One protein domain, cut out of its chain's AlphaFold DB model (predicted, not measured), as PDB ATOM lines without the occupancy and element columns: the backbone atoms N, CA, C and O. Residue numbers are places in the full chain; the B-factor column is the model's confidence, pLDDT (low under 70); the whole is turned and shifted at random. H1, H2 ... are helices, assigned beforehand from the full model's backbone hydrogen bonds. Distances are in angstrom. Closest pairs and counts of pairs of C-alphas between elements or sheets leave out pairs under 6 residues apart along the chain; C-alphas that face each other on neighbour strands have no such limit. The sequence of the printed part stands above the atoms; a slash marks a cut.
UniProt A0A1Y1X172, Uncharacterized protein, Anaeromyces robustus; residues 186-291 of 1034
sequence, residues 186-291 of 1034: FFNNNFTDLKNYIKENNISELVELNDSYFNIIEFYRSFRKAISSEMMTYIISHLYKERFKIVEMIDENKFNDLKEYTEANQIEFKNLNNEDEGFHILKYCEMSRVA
ATOM      1  N   PHE A 186      91.793 135.167  95.851       88.38
ATOM      2  CA  PHE A 186      93.234 135.356  96.049       88.38
ATOM      3  C   PHE A 186      93.914 134.102  96.610       88.38
ATOM      4  O   PHE A 186      94.961 133.706  96.105       88.38
ATOM      5  N   PHE A 187      93.333 133.457  97.627       82.69
ATOM      6  CA  PHE A 187      93.921 132.253  98.230       82.69
ATOM      7  C   PHE A 187      93.784 131.009  97.349       82.69
ATOM      8  O   PHE A 187      94.683 130.170  97.330       82.69
ATOM      9  N   ASN A 188      92.687 130.903  96.600       86.31
ATOM     10  CA  ASN A 188      92.448 129.781  95.696       86.31
ATOM     11  C   ASN A 188      93.161 129.942  94.340       86.31
ATOM     12  O   ASN A 188      93.071 129.046  93.504       86.31
ATOM     13  N   ASN A 189      93.857 131.065  94.109       87.00
ATOM     14  CA  ASN A 189      94.468 131.437  92.827       87.00
ATOM     15  C   ASN A 189      93.483 131.356  91.642       87.00
ATOM     16  O   ASN A 189      93.855 130.978  90.531       87.00
ATOM     17  N   ASN A 190      92.214 131.702  91.871       91.19
ATOM     18  CA  ASN A 190      91.159 131.590  90.867       91.19
ATOM     19  C   ASN A 190      90.990 132.908  90.091       91.19
ATOM     20  O   ASN A 190      90.155 133.750  90.423       91.19
ATOM     21  N   PHE A 191      91.824 133.104  89.066       89.31
ATOM     22  CA  PHE A 191      91.845 134.330  88.254       89.31
ATOM     23  C   PHE A 191      90.554 134.575  87.488       89.31
ATOM     24  O   PHE A 191      90.112 135.718  87.397       89.31
ATOM     25  N   THR A 192      89.975 133.519  86.916       90.69
ATOM     26  CA  THR A 192      88.774 133.620  86.084       90.69
ATOM     27  C   THR A 192      87.619 134.172  86.903       90.69
ATOM     28  O   THR A 192      86.995 135.153  86.500       90.69
ATOM     29  N   ASP A 193      87.398 133.612  88.093       92.12
ATOM     30  CA  ASP A 193      86.309 134.057  88.956       92.12
ATOM     31  C   ASP A 193      86.585 135.442  89.544       92.12
ATOM     32  O   ASP A 193      85.675 136.262  89.622       92.12
ATOM     33  N   LEU A 194      87.846 135.764  89.860       92.00
ATOM     34  CA  LEU A 194      88.225 137.113  90.274       92.00
ATOM     35  C   LEU A 194      87.955 138.157  89.179       92.00
ATOM     36  O   LEU A 194      87.364 139.198  89.468       92.00
ATOM     37  N   LYS A 195      88.357 137.888  87.930       90.81
ATOM     38  CA  LYS A 195      88.106 138.768  86.775       90.81
ATOM     39  C   LYS A 195      86.609 138.957  86.543       90.81
ATOM     40  O   LYS A 195      86.149 140.094  86.418       90.81
ATOM     41  N   ASN A 196      85.850 137.860  86.542       91.62
ATOM     42  CA  ASN A 196      84.396 137.898  86.396       91.62
ATOM     43  C   ASN A 196      83.755 138.714  87.520       91.62
ATOM     44  O   ASN A 196      82.954 139.599  87.244       91.62
ATOM     45  N   TYR A 197      84.179 138.508  88.767       90.06
ATOM     46  CA  TYR A 197      83.651 139.232  89.917       90.06
ATOM     47  C   TYR A 197      83.929 140.736  89.856       90.06
ATOM     48  O   TYR A 197      83.024 141.534  90.105       90.06
ATOM     49  N   ILE A 198      85.159 141.135  89.509       89.62
ATOM     50  CA  ILE A 198      85.542 142.544  89.320       89.62
ATOM     51  C   ILE A 198      84.644 143.192  88.258       89.62
ATOM     52  O   ILE A 198      84.096 144.271  88.491       89.62
ATOM     53  N   LYS A 199      84.437 142.496  87.133       88.44
ATOM     54  CA  LYS A 199      83.604 142.957  86.019       88.44
ATOM     55  C   LYS A 199      82.122 143.054  86.391       88.44
ATOM     56  O   LYS A 199      81.512 144.095  86.170       88.44
ATOM     57  N   GLU A 200      81.546 142.011  86.984       91.31
ATOM     58  CA  GLU A 200      80.132 141.955  87.395       91.31
ATOM     59  C   GLU A 200      79.781 143.008  88.451       91.31
ATOM     60  O   GLU A 200      78.657 143.511  88.485       91.31
ATOM     61  N   ASN A 201      80.741 143.366  89.307       87.69
ATOM     62  CA  ASN A 201      80.539 144.337  90.380       87.69
ATOM     63  C   ASN A 201      81.007 145.758  90.024       87.69
ATOM     64  O   ASN A 201      80.940 146.630  90.890       87.69
ATOM     65  N   ASN A 202      81.433 146.006  88.779       88.62
ATOM     66  CA  ASN A 202      81.947 147.299  88.307       88.62
ATOM     67  C   ASN A 202      83.066 147.878  89.197       88.62
ATOM     68  O   ASN A 202      83.093 149.081  89.453       88.62
ATOM     69  N   ILE A 203      83.970 147.027  89.692       88.44
ATOM     70  CA  ILE A 203      85.111 147.468  90.505       88.44
ATOM     71  C   ILE A 203      86.156 148.046  89.553       88.44
ATOM     72  O   ILE A 203      86.688 147.320  88.712       88.44
ATOM     73  N   SER A 204      86.422 149.351  89.646       84.06
ATOM     74  CA  SER A 204      87.270 150.038  88.660       84.06
ATOM     75  C   SER A 204      88.760 150.019  89.012       84.06
ATOM     76  O   SER A 204      89.606 150.227  88.141       84.06
ATOM     77  N   GLU A 205      89.075 149.724  90.274       89.69
ATOM     78  CA  GLU A 205      90.422 149.516  90.801       89.69
ATOM     79  C   GLU A 205      90.363 148.698  92.095       89.69
ATOM     80  O   GLU A 205      89.430 148.843  92.885       89.69
ATOM     81  N   LEU A 206      91.344 147.831  92.355       90.12
ATOM     82  CA  LEU A 206      91.291 146.993  93.560       90.12
ATOM     83  C   LEU A 206      91.466 147.790  94.860       90.12
ATOM     84  O   LEU A 206      91.039 147.325  95.918       90.12
ATOM     85  N   VAL A 207      92.045 148.994  94.810       90.50
ATOM     86  CA  VAL A 207      92.144 149.881  95.977       90.50
ATOM     87  C   VAL A 207      90.772 150.391  96.446       90.50
ATOM     88  O   VAL A 207      90.643 150.728  97.619       90.50
ATOM     89  N   GLU A 208      89.717 150.348  95.617       87.50
ATOM     90  CA  GLU A 208      88.324 150.612  96.046       87.50
ATOM     91  C   GLU A 208      87.853 149.629  97.128       87.50
ATOM     92  O   GLU A 208      86.901 149.896  97.868       87.50
ATOM     93  N   LEU A 209      88.523 148.480  97.251       82.50
ATOM     94  CA  LEU A 209      88.263 147.525  98.318       82.50
ATOM     95  C   LEU A 209      88.803 148.009  99.663       82.50
ATOM     96  O   LEU A 209      88.377 147.480 100.693       82.50
ATOM     97  N   ASN A 210      89.697 149.000  99.689       83.50
ATOM     98  CA  ASN A 210      90.251 149.520 100.930       83.50
ATOM     99  C   ASN A 210      89.193 150.268 101.751       83.50
ATOM    100  O   ASN A 210      88.379 151.025 101.231       83.50
ATOM    101  N   ASP A 211      89.203 150.069 103.065       79.25
ATOM    102  CA  ASP A 211      88.507 150.921 104.030       79.25
ATOM    103  C   ASP A 211      89.274 150.957 105.356       79.25
ATOM    104  O   ASP A 211      90.421 150.523 105.432       79.25
ATOM    105  N   SER A 212      88.651 151.477 106.416       67.94
ATOM    106  CA  SER A 212      89.264 151.551 107.745       67.94
ATOM    107  C   SER A 212      89.664 150.194 108.335       67.94
ATOM    108  O   SER A 212      90.386 150.178 109.324       67.94
ATOM    109  N   TYR A 213      89.196 149.075 107.769       67.19
ATOM    110  CA  TYR A 213      89.394 147.729 108.316       67.19
ATOM    111  C   TYR A 213      90.113 146.772 107.366       67.19
ATOM    112  O   TYR A 213      90.580 145.719 107.791       67.19
ATOM    113  N   PHE A 214      90.189 147.107 106.081       73.94
ATOM    114  CA  PHE A 214      90.870 146.297 105.083       73.94
ATOM    115  C   PHE A 214      91.731 147.194 104.210       73.94
ATOM    116  O   PHE A 214      91.219 148.110 103.576       73.94
ATOM    117  N   ASN A 215      93.020 146.893 104.140       83.94
ATOM    118  CA  ASN A 215      93.931 147.481 103.175       83.94
ATOM    119  C   ASN A 215      94.529 146.343 102.347       83.94
ATOM    120  O   ASN A 215      95.241 145.490 102.875       83.94
ATOM    121  N   ILE A 216      94.229 146.314 101.052       85.75
ATOM    122  CA  ILE A 216      94.640 145.254 100.138       85.75
ATOM    123  C   ILE A 216      96.166 145.141 100.029       85.75
ATOM    124  O   ILE A 216      96.672 144.032  99.880       85.75
ATOM    125  N   ILE A 217      96.909 146.247 100.174       83.75
ATOM    126  CA  ILE A 217      98.379 146.256 100.166       83.75
ATOM    127  C   ILE A 217      98.909 145.615 101.451       83.75
ATOM    128  O   ILE A 217      99.812 144.780 101.399       83.75
ATOM    129  N   GLU A 218      98.354 145.966 102.615       83.56
ATOM    130  CA  GLU A 218      98.743 145.349 103.892       83.56
ATOM    131  C   GLU A 218      98.370 143.867 103.948       83.56
ATOM    132  O   GLU A 218      99.163 143.040 104.408       83.56
ATOM    133  N   PHE A 219      97.190 143.522 103.428       83.19
ATOM    134  CA  PHE A 219      96.742 142.149 103.255       83.19
ATOM    135  C   PHE A 219      97.739 141.378 102.381       83.19
ATOM    136  O   PHE A 219      98.317 140.386 102.825       83.19
ATOM    137  N   TYR A 220      98.034 141.887 101.184       80.88
ATOM    138  CA  TYR A 220      99.040 141.334 100.280       80.88
ATOM    139  C   TYR A 220     100.391 141.113 100.984       80.88
ATOM    140  O   TYR A 220     100.936 140.007 100.947       80.88
ATOM    141  N   ARG A 221     100.918 142.131 101.681       81.00
ATOM    142  CA  ARG A 221     102.212 142.052 102.383       81.00
ATOM    143  C   ARG A 221     102.209 140.971 103.463       81.00
ATOM    144  O   ARG A 221     103.199 140.254 103.611       81.00
ATOM    145  N   SER A 222     101.094 140.822 104.173       82.31
ATOM    146  CA  SER A 222     100.931 139.842 105.253       82.31
ATOM    147  C   SER A 222     100.808 138.404 104.740       82.31
ATOM    148  O   SER A 222     101.253 137.472 105.411       82.31
ATOM    149  N   PHE A 223     100.259 138.211 103.538       81.06
ATOM    150  CA  PHE A 223      99.976 136.892 102.957       81.06
ATOM    151  C   PHE A 223     100.841 136.542 101.741       81.06
ATOM    152  O   PHE A 223     100.563 135.568 101.042       81.06
ATOM    153  N   ARG A 224     101.954 137.256 101.529       83.25
ATOM    154  CA  ARG A 224     102.880 137.052 100.400       83.25
ATOM    155  C   ARG A 224     103.376 135.607 100.233       83.25
ATOM    156  O   ARG A 224     103.782 135.231  99.149       83.25
ATOM    157  N   LYS A 225     103.383 134.772 101.276       85.75
ATOM    158  CA  LYS A 225     103.787 133.354 101.153       85.75
ATOM    159  C   LYS A 225     102.651 132.408 100.747       85.75
ATOM    160  O   LYS A 225     102.932 131.277 100.374       85.75
ATOM    161  N   ALA A 226     101.398 132.838 100.884       83.31
ATOM    162  CA  ALA A 226     100.211 132.003 100.703       83.31
ATOM    163  C   ALA A 226      99.487 132.247  99.369       83.31
ATOM    164  O   ALA A 226      98.705 131.406  98.943       83.31
ATOM    165  N   ILE A 227      99.738 133.385  98.721       86.19
ATOM    166  CA  ILE A 227      99.189 133.743  97.407       86.19
ATOM    167  C   ILE A 227     100.203 133.315  96.332       86.19
ATOM    168  O   ILE A 227     101.408 133.379  96.585       86.19
ATOM    169  N   SER A 228      99.773 132.863  95.146       90.69
ATOM    170  CA  SER A 228     100.731 132.563  94.068       90.69
ATOM    171  C   SER A 228     101.408 133.835  93.550       90.69
ATOM    172  O   SER A 228     100.865 134.938  93.637       90.69
ATOM    173  N   SER A 229     102.604 133.704  92.973       88.12
ATOM    174  CA  SER A 229     103.307 134.834  92.348       88.12
ATOM    175  C   SER A 229     102.512 135.463  91.202       88.12
ATOM    176  O   SER A 229     102.553 136.677  91.011       88.12
ATOM    177  N   GLU A 230     101.768 134.651  90.454       89.69
ATOM    178  CA  GLU A 230     100.905 135.099  89.359       89.69
ATOM    179  C   GLU A 230      99.737 135.930  89.908       89.69
ATOM    180  O   GLU A 230      99.465 137.020  89.411       89.69
ATOM    181  N   MET A 231      99.097 135.464  90.991       92.25
ATOM    182  CA  MET A 231      97.963 136.158  91.607       92.25
ATOM    183  C   MET A 231      98.430 137.458  92.257       92.25
ATOM    184  O   MET A 231      97.783 138.490  92.122       92.25
ATOM    185  N   MET A 232      99.613 137.452  92.875       89.00
ATOM    186  CA  MET A 232     100.250 138.682  93.345       89.00
ATOM    187  C   MET A 232     100.499 139.676  92.214       89.00
ATOM    188  O   MET A 232     100.191 140.854  92.370       89.00
ATOM    189  N   THR A 233     101.046 139.211  91.088       90.69
ATOM    190  CA  THR A 233     101.318 140.070  89.929       90.69
ATOM    191  C   THR A 233     100.025 140.712  89.437       90.69
ATOM    192  O   THR A 233     100.005 141.923  89.234       90.69
ATOM    193  N   TYR A 234      98.938 139.936  89.357       92.31
ATOM    194  CA  TYR A 234      97.611 140.427  88.990       92.31
ATOM    195  C   TYR A 234      97.059 141.465  89.981       92.31
ATOM    196  O   TYR A 234      96.656 142.549  89.566       92.31
ATOM    197  N   ILE A 235      97.082 141.186  91.290       91.19
ATOM    198  CA  ILE A 235      96.587 142.119  92.321       91.19
ATOM    199  C   ILE A 235      97.330 143.457  92.244       91.19
ATOM    200  O   ILE A 235      96.717 144.523  92.263       91.19
ATOM    201  N   ILE A 236      98.659 143.403  92.148       91.75
ATOM    202  CA  ILE A 236      99.507 144.594  92.119       91.75
ATOM    203  C   ILE A 236      99.290 145.383  90.818       91.75
ATOM    204  O   ILE A 236      99.216 146.615  90.849       91.75
ATOM    205  N   SER A 237      99.166 144.705  89.673       92.94
ATOM    206  CA  SER A 237      98.983 145.359  88.374       92.94
ATOM    207  C   SER A 237      97.597 146.002  88.206       92.94
ATOM    208  O   SER A 237      97.463 146.971  87.468       92.94
ATOM    209  N   HIS A 238      96.595 145.563  88.972       93.69
ATOM    210  CA  HIS A 238      95.207 146.045  88.908       93.69
ATOM    211  C   HIS A 238      94.804 146.924  90.108       93.69
ATOM    212  O   HIS A 238      93.621 147.185  90.341       93.69
ATOM    213  N   LEU A 239      95.786 147.381  90.891       92.44
ATOM    214  CA  LEU A 239      95.539 148.070  92.155       92.44
ATOM    215  C   LEU A 239      94.885 149.448  91.994       92.44
ATOM    216  O   LEU A 239      93.957 149.758  92.736       92.44
ATOM    217  N   TYR A 240      95.356 150.235  91.026       93.94
ATOM    218  CA  TYR A 240      94.877 151.588  90.731       93.94
ATOM    219  C   TYR A 240      94.234 151.644  89.352       93.94
ATOM    220  O   TYR A 240      94.670 150.951  88.436       93.94
ATOM    221  N   LYS A 241      93.258 152.528  89.175       93.25
ATOM    222  CA  LYS A 241      92.399 152.608  87.989       93.25
ATOM    223  C   LYS A 241      93.164 152.833  86.690       93.25
ATOM    224  O   LYS A 241      92.861 152.213  85.673       93.25
ATOM    225  N   GLU A 242      94.150 153.724  86.702       94.75
ATOM    226  CA  GLU A 242      94.980 154.001  85.522       94.75
ATOM    227  C   GLU A 242      95.854 152.798  85.162       94.75
ATOM    228  O   GLU A 242      95.895 152.390  84.001       94.75
ATOM    229  N   ARG A 243      96.487 152.191  86.173       95.31
ATOM    230  CA  ARG A 243      97.320 150.991  86.024       95.31
ATOM    231  C   ARG A 243      96.494 149.811  85.508       95.31
ATOM    232  O   ARG A 243      96.898 149.192  84.534       95.31
ATOM    233  N   PHE A 244      95.319 149.581  86.098       93.75
ATOM    234  CA  PHE A 244      94.342 148.564  85.705       93.75
ATOM    235  C   PHE A 244      94.031 148.650  84.211       93.75
ATOM    236  O   PHE A 244      94.202 147.681  83.479       93.75
ATOM    237  N   LYS A 245      93.617 149.832  83.740       95.44
ATOM    238  CA  LYS A 245      93.227 150.027  82.337       95.44
ATOM    239  C   LYS A 245      94.383 149.780  81.376       95.44
ATOM    240  O   LYS A 245      94.193 149.129  80.356       95.44
ATOM    241  N   ILE A 246      95.567 150.295  81.705       97.00
ATOM    242  CA  ILE A 246      96.764 150.124  80.878       97.00
ATOM    243  C   ILE A 246      97.175 148.654  80.816       97.00
ATOM    244  O   ILE A 246      97.481 148.157  79.737       97.00
ATOM    245  N   VAL A 247      97.151 147.954  81.948       95.81
ATOM    246  CA  VAL A 247      97.509 146.535  82.027       95.81
ATOM    247  C   VAL A 247      96.532 145.670  81.236       95.81
ATOM    248  O   VAL A 247      96.987 144.838  80.462       95.81
ATOM    249  N   GLU A 248      95.222 145.906  81.333       94.56
ATOM    250  CA  GLU A 248      94.247 145.149  80.536       94.56
ATOM    251  C   GLU A 248      94.424 145.407  79.028       94.56
ATOM    252  O   GLU A 248      94.408 144.461  78.246       94.56
ATOM    253  N   MET A 249      94.709 146.644  78.595       97.38
ATOM    254  CA  MET A 249      95.026 146.917  77.180       97.38
ATOM    255  C   MET A 249      96.310 146.212  76.714       97.38
ATOM    256  O   MET A 249      96.388 145.781  75.561       97.38
ATOM    257  N   ILE A 250      97.313 146.087  77.591       96.69
ATOM    258  CA  ILE A 250      98.552 145.343  77.321       96.69
ATOM    259  C   ILE A 250      98.261 143.842  77.195       96.69
ATOM    260  O   ILE A 250      98.685 143.227  76.216       96.69
ATOM    261  N   ASP A 251      97.531 143.266  78.152       94.00
ATOM    262  CA  ASP A 251      97.202 141.836  78.203       94.00
ATOM    263  C   ASP A 251      96.302 141.412  77.028       94.00
ATOM    264  O   ASP A 251      96.458 140.321  76.481       94.00
ATOM    265  N   GLU A 252      95.393 142.290  76.594       95.50
ATOM    266  CA  GLU A 252      94.521 142.086  75.430       95.50
ATOM    267  C   GLU A 252      95.203 142.425  74.089       95.50
ATOM    268  O   GLU A 252      94.585 142.288  73.031       95.50
ATOM    269  N   ASN A 253      96.469 142.860  74.110       96.12
ATOM    270  CA  ASN A 253      97.252 143.266  72.940       96.12
ATOM    271  C   ASN A 253      96.598 144.392  72.101       96.12
ATOM    272  O   ASN A 253      96.698 144.425  70.872       96.12
ATOM    273  N   LYS A 254      95.923 145.340  72.763       97.19
ATOM    274  CA  LYS A 254      95.211 146.472  72.146       97.19
ATOM    275  C   LYS A 254      96.108 147.705  72.020       97.19
ATOM    276  O   LYS A 254      95.931 148.704  72.714       97.19
ATOM    277  N   PHE A 255      97.084 147.639  71.114       97.19
ATOM    278  CA  PHE A 255      98.079 148.703  70.919       97.19
ATOM    279  C   PHE A 255      97.470 150.092  70.644       97.19
ATOM    280  O   PHE A 255      97.869 151.071  71.274       97.19
ATOM    281  N   ASN A 256      96.500 150.183  69.728       97.50
ATOM    282  CA  ASN A 256      95.889 151.464  69.358       97.50
ATOM    283  C   ASN A 256      95.128 152.092  70.533       97.50
ATOM    284  O   ASN A 256      95.308 153.279  70.795       97.50
ATOM    285  N   ASP A 257      94.363 151.290  71.279       97.56
ATOM    286  CA  ASP A 257      93.606 151.753  72.447       97.56
ATOM    287  C   ASP A 257      94.553 152.233  73.556       97.56
ATOM    288  O   ASP A 257      94.325 153.286  74.148       97.56
ATOM    289  N   LEU A 258      95.652 151.503  73.798       97.69
ATOM    290  CA  LEU A 258      96.690 151.908  74.749       97.69
ATOM    291  C   LEU A 258      97.288 153.265  74.371       97.69
ATOM    292  O   LEU A 258      97.425 154.144  75.226       97.69
ATOM    293  N   LYS A 259      97.645 153.435  73.096       97.56
ATOM    294  CA  LYS A 259      98.230 154.673  72.583       97.56
ATOM    295  C   LYS A 259      97.260 155.849  72.711       97.56
ATOM    296  O   LYS A 259      97.617 156.860  73.306       97.56
ATOM    297  N   GLU A 260      96.033 155.707  72.214       97.38
ATOM    298  CA  GLU A 260      95.012 156.759  72.291       97.38
ATOM    299  C   GLU A 260      94.705 157.129  73.748       97.38
ATOM    300  O   GLU A 260      94.677 158.308  74.102       97.38
ATOM    301  N   TYR A 261      94.550 156.126  74.620       97.38
ATOM    302  CA  TYR A 261      94.271 156.342  76.035       97.38
ATOM    303  C   TYR A 261      95.406 157.088  76.745       97.38
ATOM    304  O   TYR A 261      95.150 158.039  77.486       97.38
ATOM    305  N   THR A 262      96.657 156.678  76.536       96.69
ATOM    306  CA  THR A 262      97.808 157.293  77.215       96.69
ATOM    307  C   THR A 262      98.108 158.698  76.697       96.69
ATOM    308  O   THR A 262      98.393 159.581  77.508       96.69
ATOM    309  N   GLU A 263      97.945 158.953  75.396       95.00
ATOM    310  CA  GLU A 263      98.078 160.291  74.804       95.00
ATOM    311  C   GLU A 263      96.960 161.237  75.276       95.00
ATOM    312  O   GLU A 263      97.245 162.356  75.709       95.00
ATOM    313  N   ALA A 264      95.699 160.785  75.276       95.94
ATOM    314  CA  ALA A 264      94.554 161.595  75.704       95.94
ATOM    315  C   ALA A 264      94.619 161.990  77.188       95.94
ATOM    316  O   ALA A 264      94.163 163.069  77.563       95.94
ATOM    317  N   ASN A 265      95.201 161.128  78.028       95.94
ATOM    318  CA  ASN A 265      95.306 161.347  79.472       95.94
ATOM    319  C   ASN A 265      96.701 161.825  79.919       95.94
ATOM    320  O   ASN A 265      96.915 161.995  81.116       95.94
ATOM    321  N   GLN A 266      97.641 162.059  78.991       95.31
ATOM    322  CA  GLN A 266      99.027 162.478  79.275       95.31
ATOM    323  C   GLN A 266      99.738 161.585  80.310       95.31
ATOM    324  O   GLN A 266     100.421 162.070  81.215       95.31
ATOM    325  N   ILE A 267      99.560 160.267  80.197       95.00
ATOM    326  CA  ILE A 267     100.085 159.314  81.179       95.00
ATOM    327  C   ILE A 267     101.573 159.060  80.925       95.00
ATOM    328  O   ILE A 267     101.959 158.586  79.860       95.00
ATOM    329  N   GLU A 268     102.407 159.295  81.939       95.94
ATOM    330  CA  GLU A 268     103.793 158.819  81.957       95.94
ATOM    331  C   GLU A 268     103.838 157.410  82.558       95.94
ATOM    332  O   GLU A 268     103.489 157.217  83.725       95.94
ATOM    333  N   PHE A 269     104.306 156.412  81.802       96.94
ATOM    334  CA  PHE A 269     104.361 155.022  82.280       96.94
ATOM    335  C   PHE A 269     105.195 154.854  83.557       96.94
ATOM    336  O   PHE A 269     104.897 153.986  84.378       96.94
ATOM    337  N   LYS A 270     106.199 155.708  83.776       95.75
ATOM    338  CA  LYS A 270     106.978 155.752  85.016       95.75
ATOM    339  C   LYS A 270     106.108 156.004  86.254       95.75
ATOM    340  O   LYS A 270     106.414 155.449  87.304       95.75
ATOM    341  N   ASN A 271     105.024 156.774  86.140       94.81
ATOM    342  CA  ASN A 271     104.116 157.059  87.259       94.81
ATOM    343  C   ASN A 271     103.259 155.850  87.646       94.81
ATOM    344  O   ASN A 271     102.708 155.811  88.743       94.81
ATOM    345  N   LEU A 272     103.164 154.842  86.774       94.31
ATOM    346  CA  LEU A 272     102.495 153.587  87.109       94.31
ATOM    347  C   LEU A 272     103.342 152.736  88.053       94.31
ATOM    348  O   LEU A 272     102.783 151.913  88.784       94.31
ATOM    349  N   ASN A 273     104.665 152.919  88.034       93.50
ATOM    350  CA  ASN A 273     105.582 152.185  88.890       93.50
ATOM    351  C   ASN A 273     105.402 152.601  90.344       93.50
ATOM    352  O   ASN A 273     105.297 153.782  90.668       93.50
ATOM    353  N   ASN A 274     105.423 151.614  91.228       87.81
ATOM    354  CA  ASN A 274     105.374 151.843  92.658       87.81
ATOM    355  C   ASN A 274     106.357 150.883  93.328       87.81
ATOM    356  O   ASN A 274     106.116 149.675  93.394       87.81
ATOM    357  N   GLU A 275     107.490 151.430  93.778       80.31
ATOM    358  CA  GLU A 275     108.567 150.656  94.402       80.31
ATOM    359  C   GLU A 275     108.104 149.983  95.702       80.31
ATOM    360  O   GLU A 275     108.448 148.826  95.941       80.31
ATOM    361  N   ASP A 276     107.246 150.647  96.485       76.81
ATOM    362  CA  ASP A 276     106.713 150.125  97.750       76.81
ATOM    363  C   ASP A 276     105.768 148.928  97.547       76.81
ATOM    364  O   ASP A 276     105.590 148.093  98.444       76.81
ATOM    365  N   GLU A 277     105.149 148.836  96.374       81.88
ATOM    366  CA  GLU A 277     104.243 147.752  95.980       81.88
ATOM    367  C   GLU A 277     104.931 146.695  95.105       81.88
ATOM    368  O   GLU A 277     104.356 145.639  94.856       81.88
ATOM    369  N   GLY A 278     106.159 146.955  94.646       86.75
ATOM    370  CA  GLY A 278     106.905 146.063  93.761       86.75
ATOM    371  C   GLY A 278     106.397 146.023  92.315       86.75
ATOM    372  O   GLY A 278     106.738 145.086  91.592       86.75
ATOM    373  N   PHE A 279     105.602 147.007  91.874       93.19
ATOM    374  CA  PHE A 279     105.149 147.089  90.481       93.19
ATOM    375  C   PHE A 279     106.131 147.877  89.618       93.19
ATOM    376  O   PHE A 279     106.461 149.023  89.930       93.19
ATOM    377  N   HIS A 280     106.523 147.298  88.483       95.50
ATOM    378  CA  HIS A 280     107.286 147.995  87.456       95.50
ATOM    379  C   HIS A 280     106.782 147.606  86.065       95.50
ATOM    380  O   HIS A 280     106.917 146.449  85.660       95.50
ATOM    381  N   ILE A 281     106.243 148.565  85.315       96.50
ATOM    382  CA  ILE A 281     105.547 148.315  84.045       96.50
ATOM    383  C   ILE A 281     106.432 147.618  83.004       96.50
ATOM    384  O   ILE A 281     105.992 146.683  82.347       96.50
ATOM    385  N   LEU A 282     107.718 147.977  82.912       95.56
ATOM    386  CA  LEU A 282     108.633 147.326  81.964       95.56
ATOM    387  C   LEU A 282     108.931 145.865  82.341       95.56
ATOM    388  O   LEU A 282     109.009 145.018  81.455       95.56
ATOM    389  N   LYS A 283     109.007 145.547  83.646       94.56
ATOM    390  CA  LYS A 283     109.187 144.162  84.119       94.56
ATOM    391  C   LYS A 283     107.917 143.350  83.893       94.56
ATOM    392  O   LYS A 283     107.992 142.187  83.516       94.56
ATOM    393  N   TYR A 284     106.756 143.983  84.069       95.06
ATOM    394  CA  TYR A 284     105.469 143.385  83.735       95.06
ATOM    395  C   TYR A 284     105.418 142.980  82.256       95.06
ATOM    396  O   TYR A 284     105.154 141.820  81.950       95.06
ATOM    397  N   CYS A 285     105.781 143.881  81.336       94.94
ATOM    398  CA  CYS A 285     105.812 143.569  79.904       94.94
ATOM    399  C   CYS A 285     106.768 142.418  79.544       94.94
ATOM    400  O   CYS A 285     106.503 141.674  78.601       94.94
ATOM    401  N   GLU A 286     107.869 142.256  80.282       92.44
ATOM    402  CA  GLU A 286     108.801 141.135  80.105       92.44
ATOM    403  C   GLU A 286     108.220 139.797  80.551       92.44
ATOM    404  O   GLU A 286     108.436 138.783  79.888       92.44
ATOM    405  N   MET A 287     107.458 139.795  81.644       91.75
ATOM    406  CA  MET A 287     106.820 138.592  82.173       91.75
ATOM    407  C   MET A 287     105.607 138.160  81.335       91.75
ATOM    408  O   MET A 287     105.422 136.963  81.113       91.75
ATOM    409  N   SER A 288     104.818 139.110  80.822       87.19
ATOM    410  CA  SER A 288     103.526 138.838  80.167       87.19
ATOM    411  C   SER A 288     103.605 138.482  78.673       87.19
ATOM    412  O   SER A 288     102.572 138.397  78.020       87.19
ATOM    413  N   ARG A 289     104.802 138.249  78.104       89.06
ATOM    414  CA  ARG A 289     105.002 137.938  76.663       89.06
ATOM    415  C   ARG A 289     104.286 138.924  75.721       89.06
ATOM    416  O   ARG A 289     103.683 138.529  74.726       89.06
ATOM    417  N   VAL A 290     104.361 140.209  76.053       93.69
ATOM    418  CA  VAL A 290     103.700 141.294  75.319       93.69
ATOM    419  C   VAL A 290     104.285 141.437  73.908       93.69
ATOM    420  O   VAL A 290     105.484 141.223  73.708       93.69
ATOM    421  N   ALA A 291     103.457 141.823  72.930       95.31
ATOM    422  CA  ALA A 291     103.922 142.120  71.576       95.31
ATOM    423  C   ALA A 291     105.033 143.186  71.581       95.31
ATOM    424  O   ALA A 291     105.009 144.143  72.362       95.31
TER     425      ALA A 291
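AT A GLANCE: This is residues 186 to 291 of the 1034 residues of an uncharacterized protein of Anaeromyces robustus (UniProt A0A1Y1X172). Eight short helices make a rounded body in which H3, H4, H5 and H6 follow one another along the longest axis, each turning back on the one before, with H3 near one end and H6 near the other. H1 and H2 lie on one side of this row and H7 and H8 on the other; H5 and H6 form the one helical hairpin, while most other helices meet through few C-alphas. The printed part has 106 residues with eight named helices, H1 to H8 in order, and no named strand; the class is all helix. It is compact, with a radius of gyration of the C-alphas of 13.9 A and spans of 37 by 27 by 26 A.

IN THESE COORDINATES: H1, residues 191 to 200, begins with C-alpha 191 at (91.845, 134.330, 88.254) and is 14.0 A long. H2 is residues 206 to 209, 5.7 A, and H3 is residues 216 to 223, 10.3 A. H4, residues 229 to 237, is 12.1 A long. H5, residues 241 to 251, is the longest at 15.3 A; its C-alpha 241 is at (92.399, 152.608, 87.989). H6, residues 255 to 264, is 14.2 A, and H7, residues 269 to 272, is 5.4 A. H8, residues 281 to 287, is 10.0 A and ends with C-alpha 287 at (106.820, 138.592, 82.173).

HOW THE PARTS SIT: H1 and H4 are close but not clearly touching, the closest C-alphas being those of Phe 191 and Met 231, 7.2 A apart; they run the same way at a shallow tilt of 25 degrees. H2 and H3 only just touch, only at the corner, with C-alphas 207 and 216 6.7 A apart at the closest. H3 and H4 are close but not clearly touching, C-alphas 220 and 232 being closest at 7.5 A; they run opposite ways at a shallow tilt of 18 degrees. H4 and H5 only just touch, with 3 pairs of C-alphas within 8 A, and only at the corner; the closest C-alphas, 237 and 244, are 6.2 A apart, and the tilt is steep, 51 degrees. In the hairpin of H5 and H6, which run opposite ways at 23 degrees, a shallow tilt, the closest C-alphas are those of Met 249 and Leu 258, 5.8 A apart. H7 and H8 only just touch, with C-alphas 272 and 281 closest at 6.8 A. H4 and H8 are near each other, while H6 and H8 are apart. Every O i to N i+4 pair is within hydrogen-bond range in H1, H3, H4, H5, H6 and H8; H2 and H7 are too short for such a pair.

THE WHOLE: The two C-alphas farthest apart, those of Ser 212 and Ala 291, are 40.1 A apart. The printed part has no cut and no long link. The mean pLDDT of the printed part is 90.3, and residues 212 to 213 are under 70.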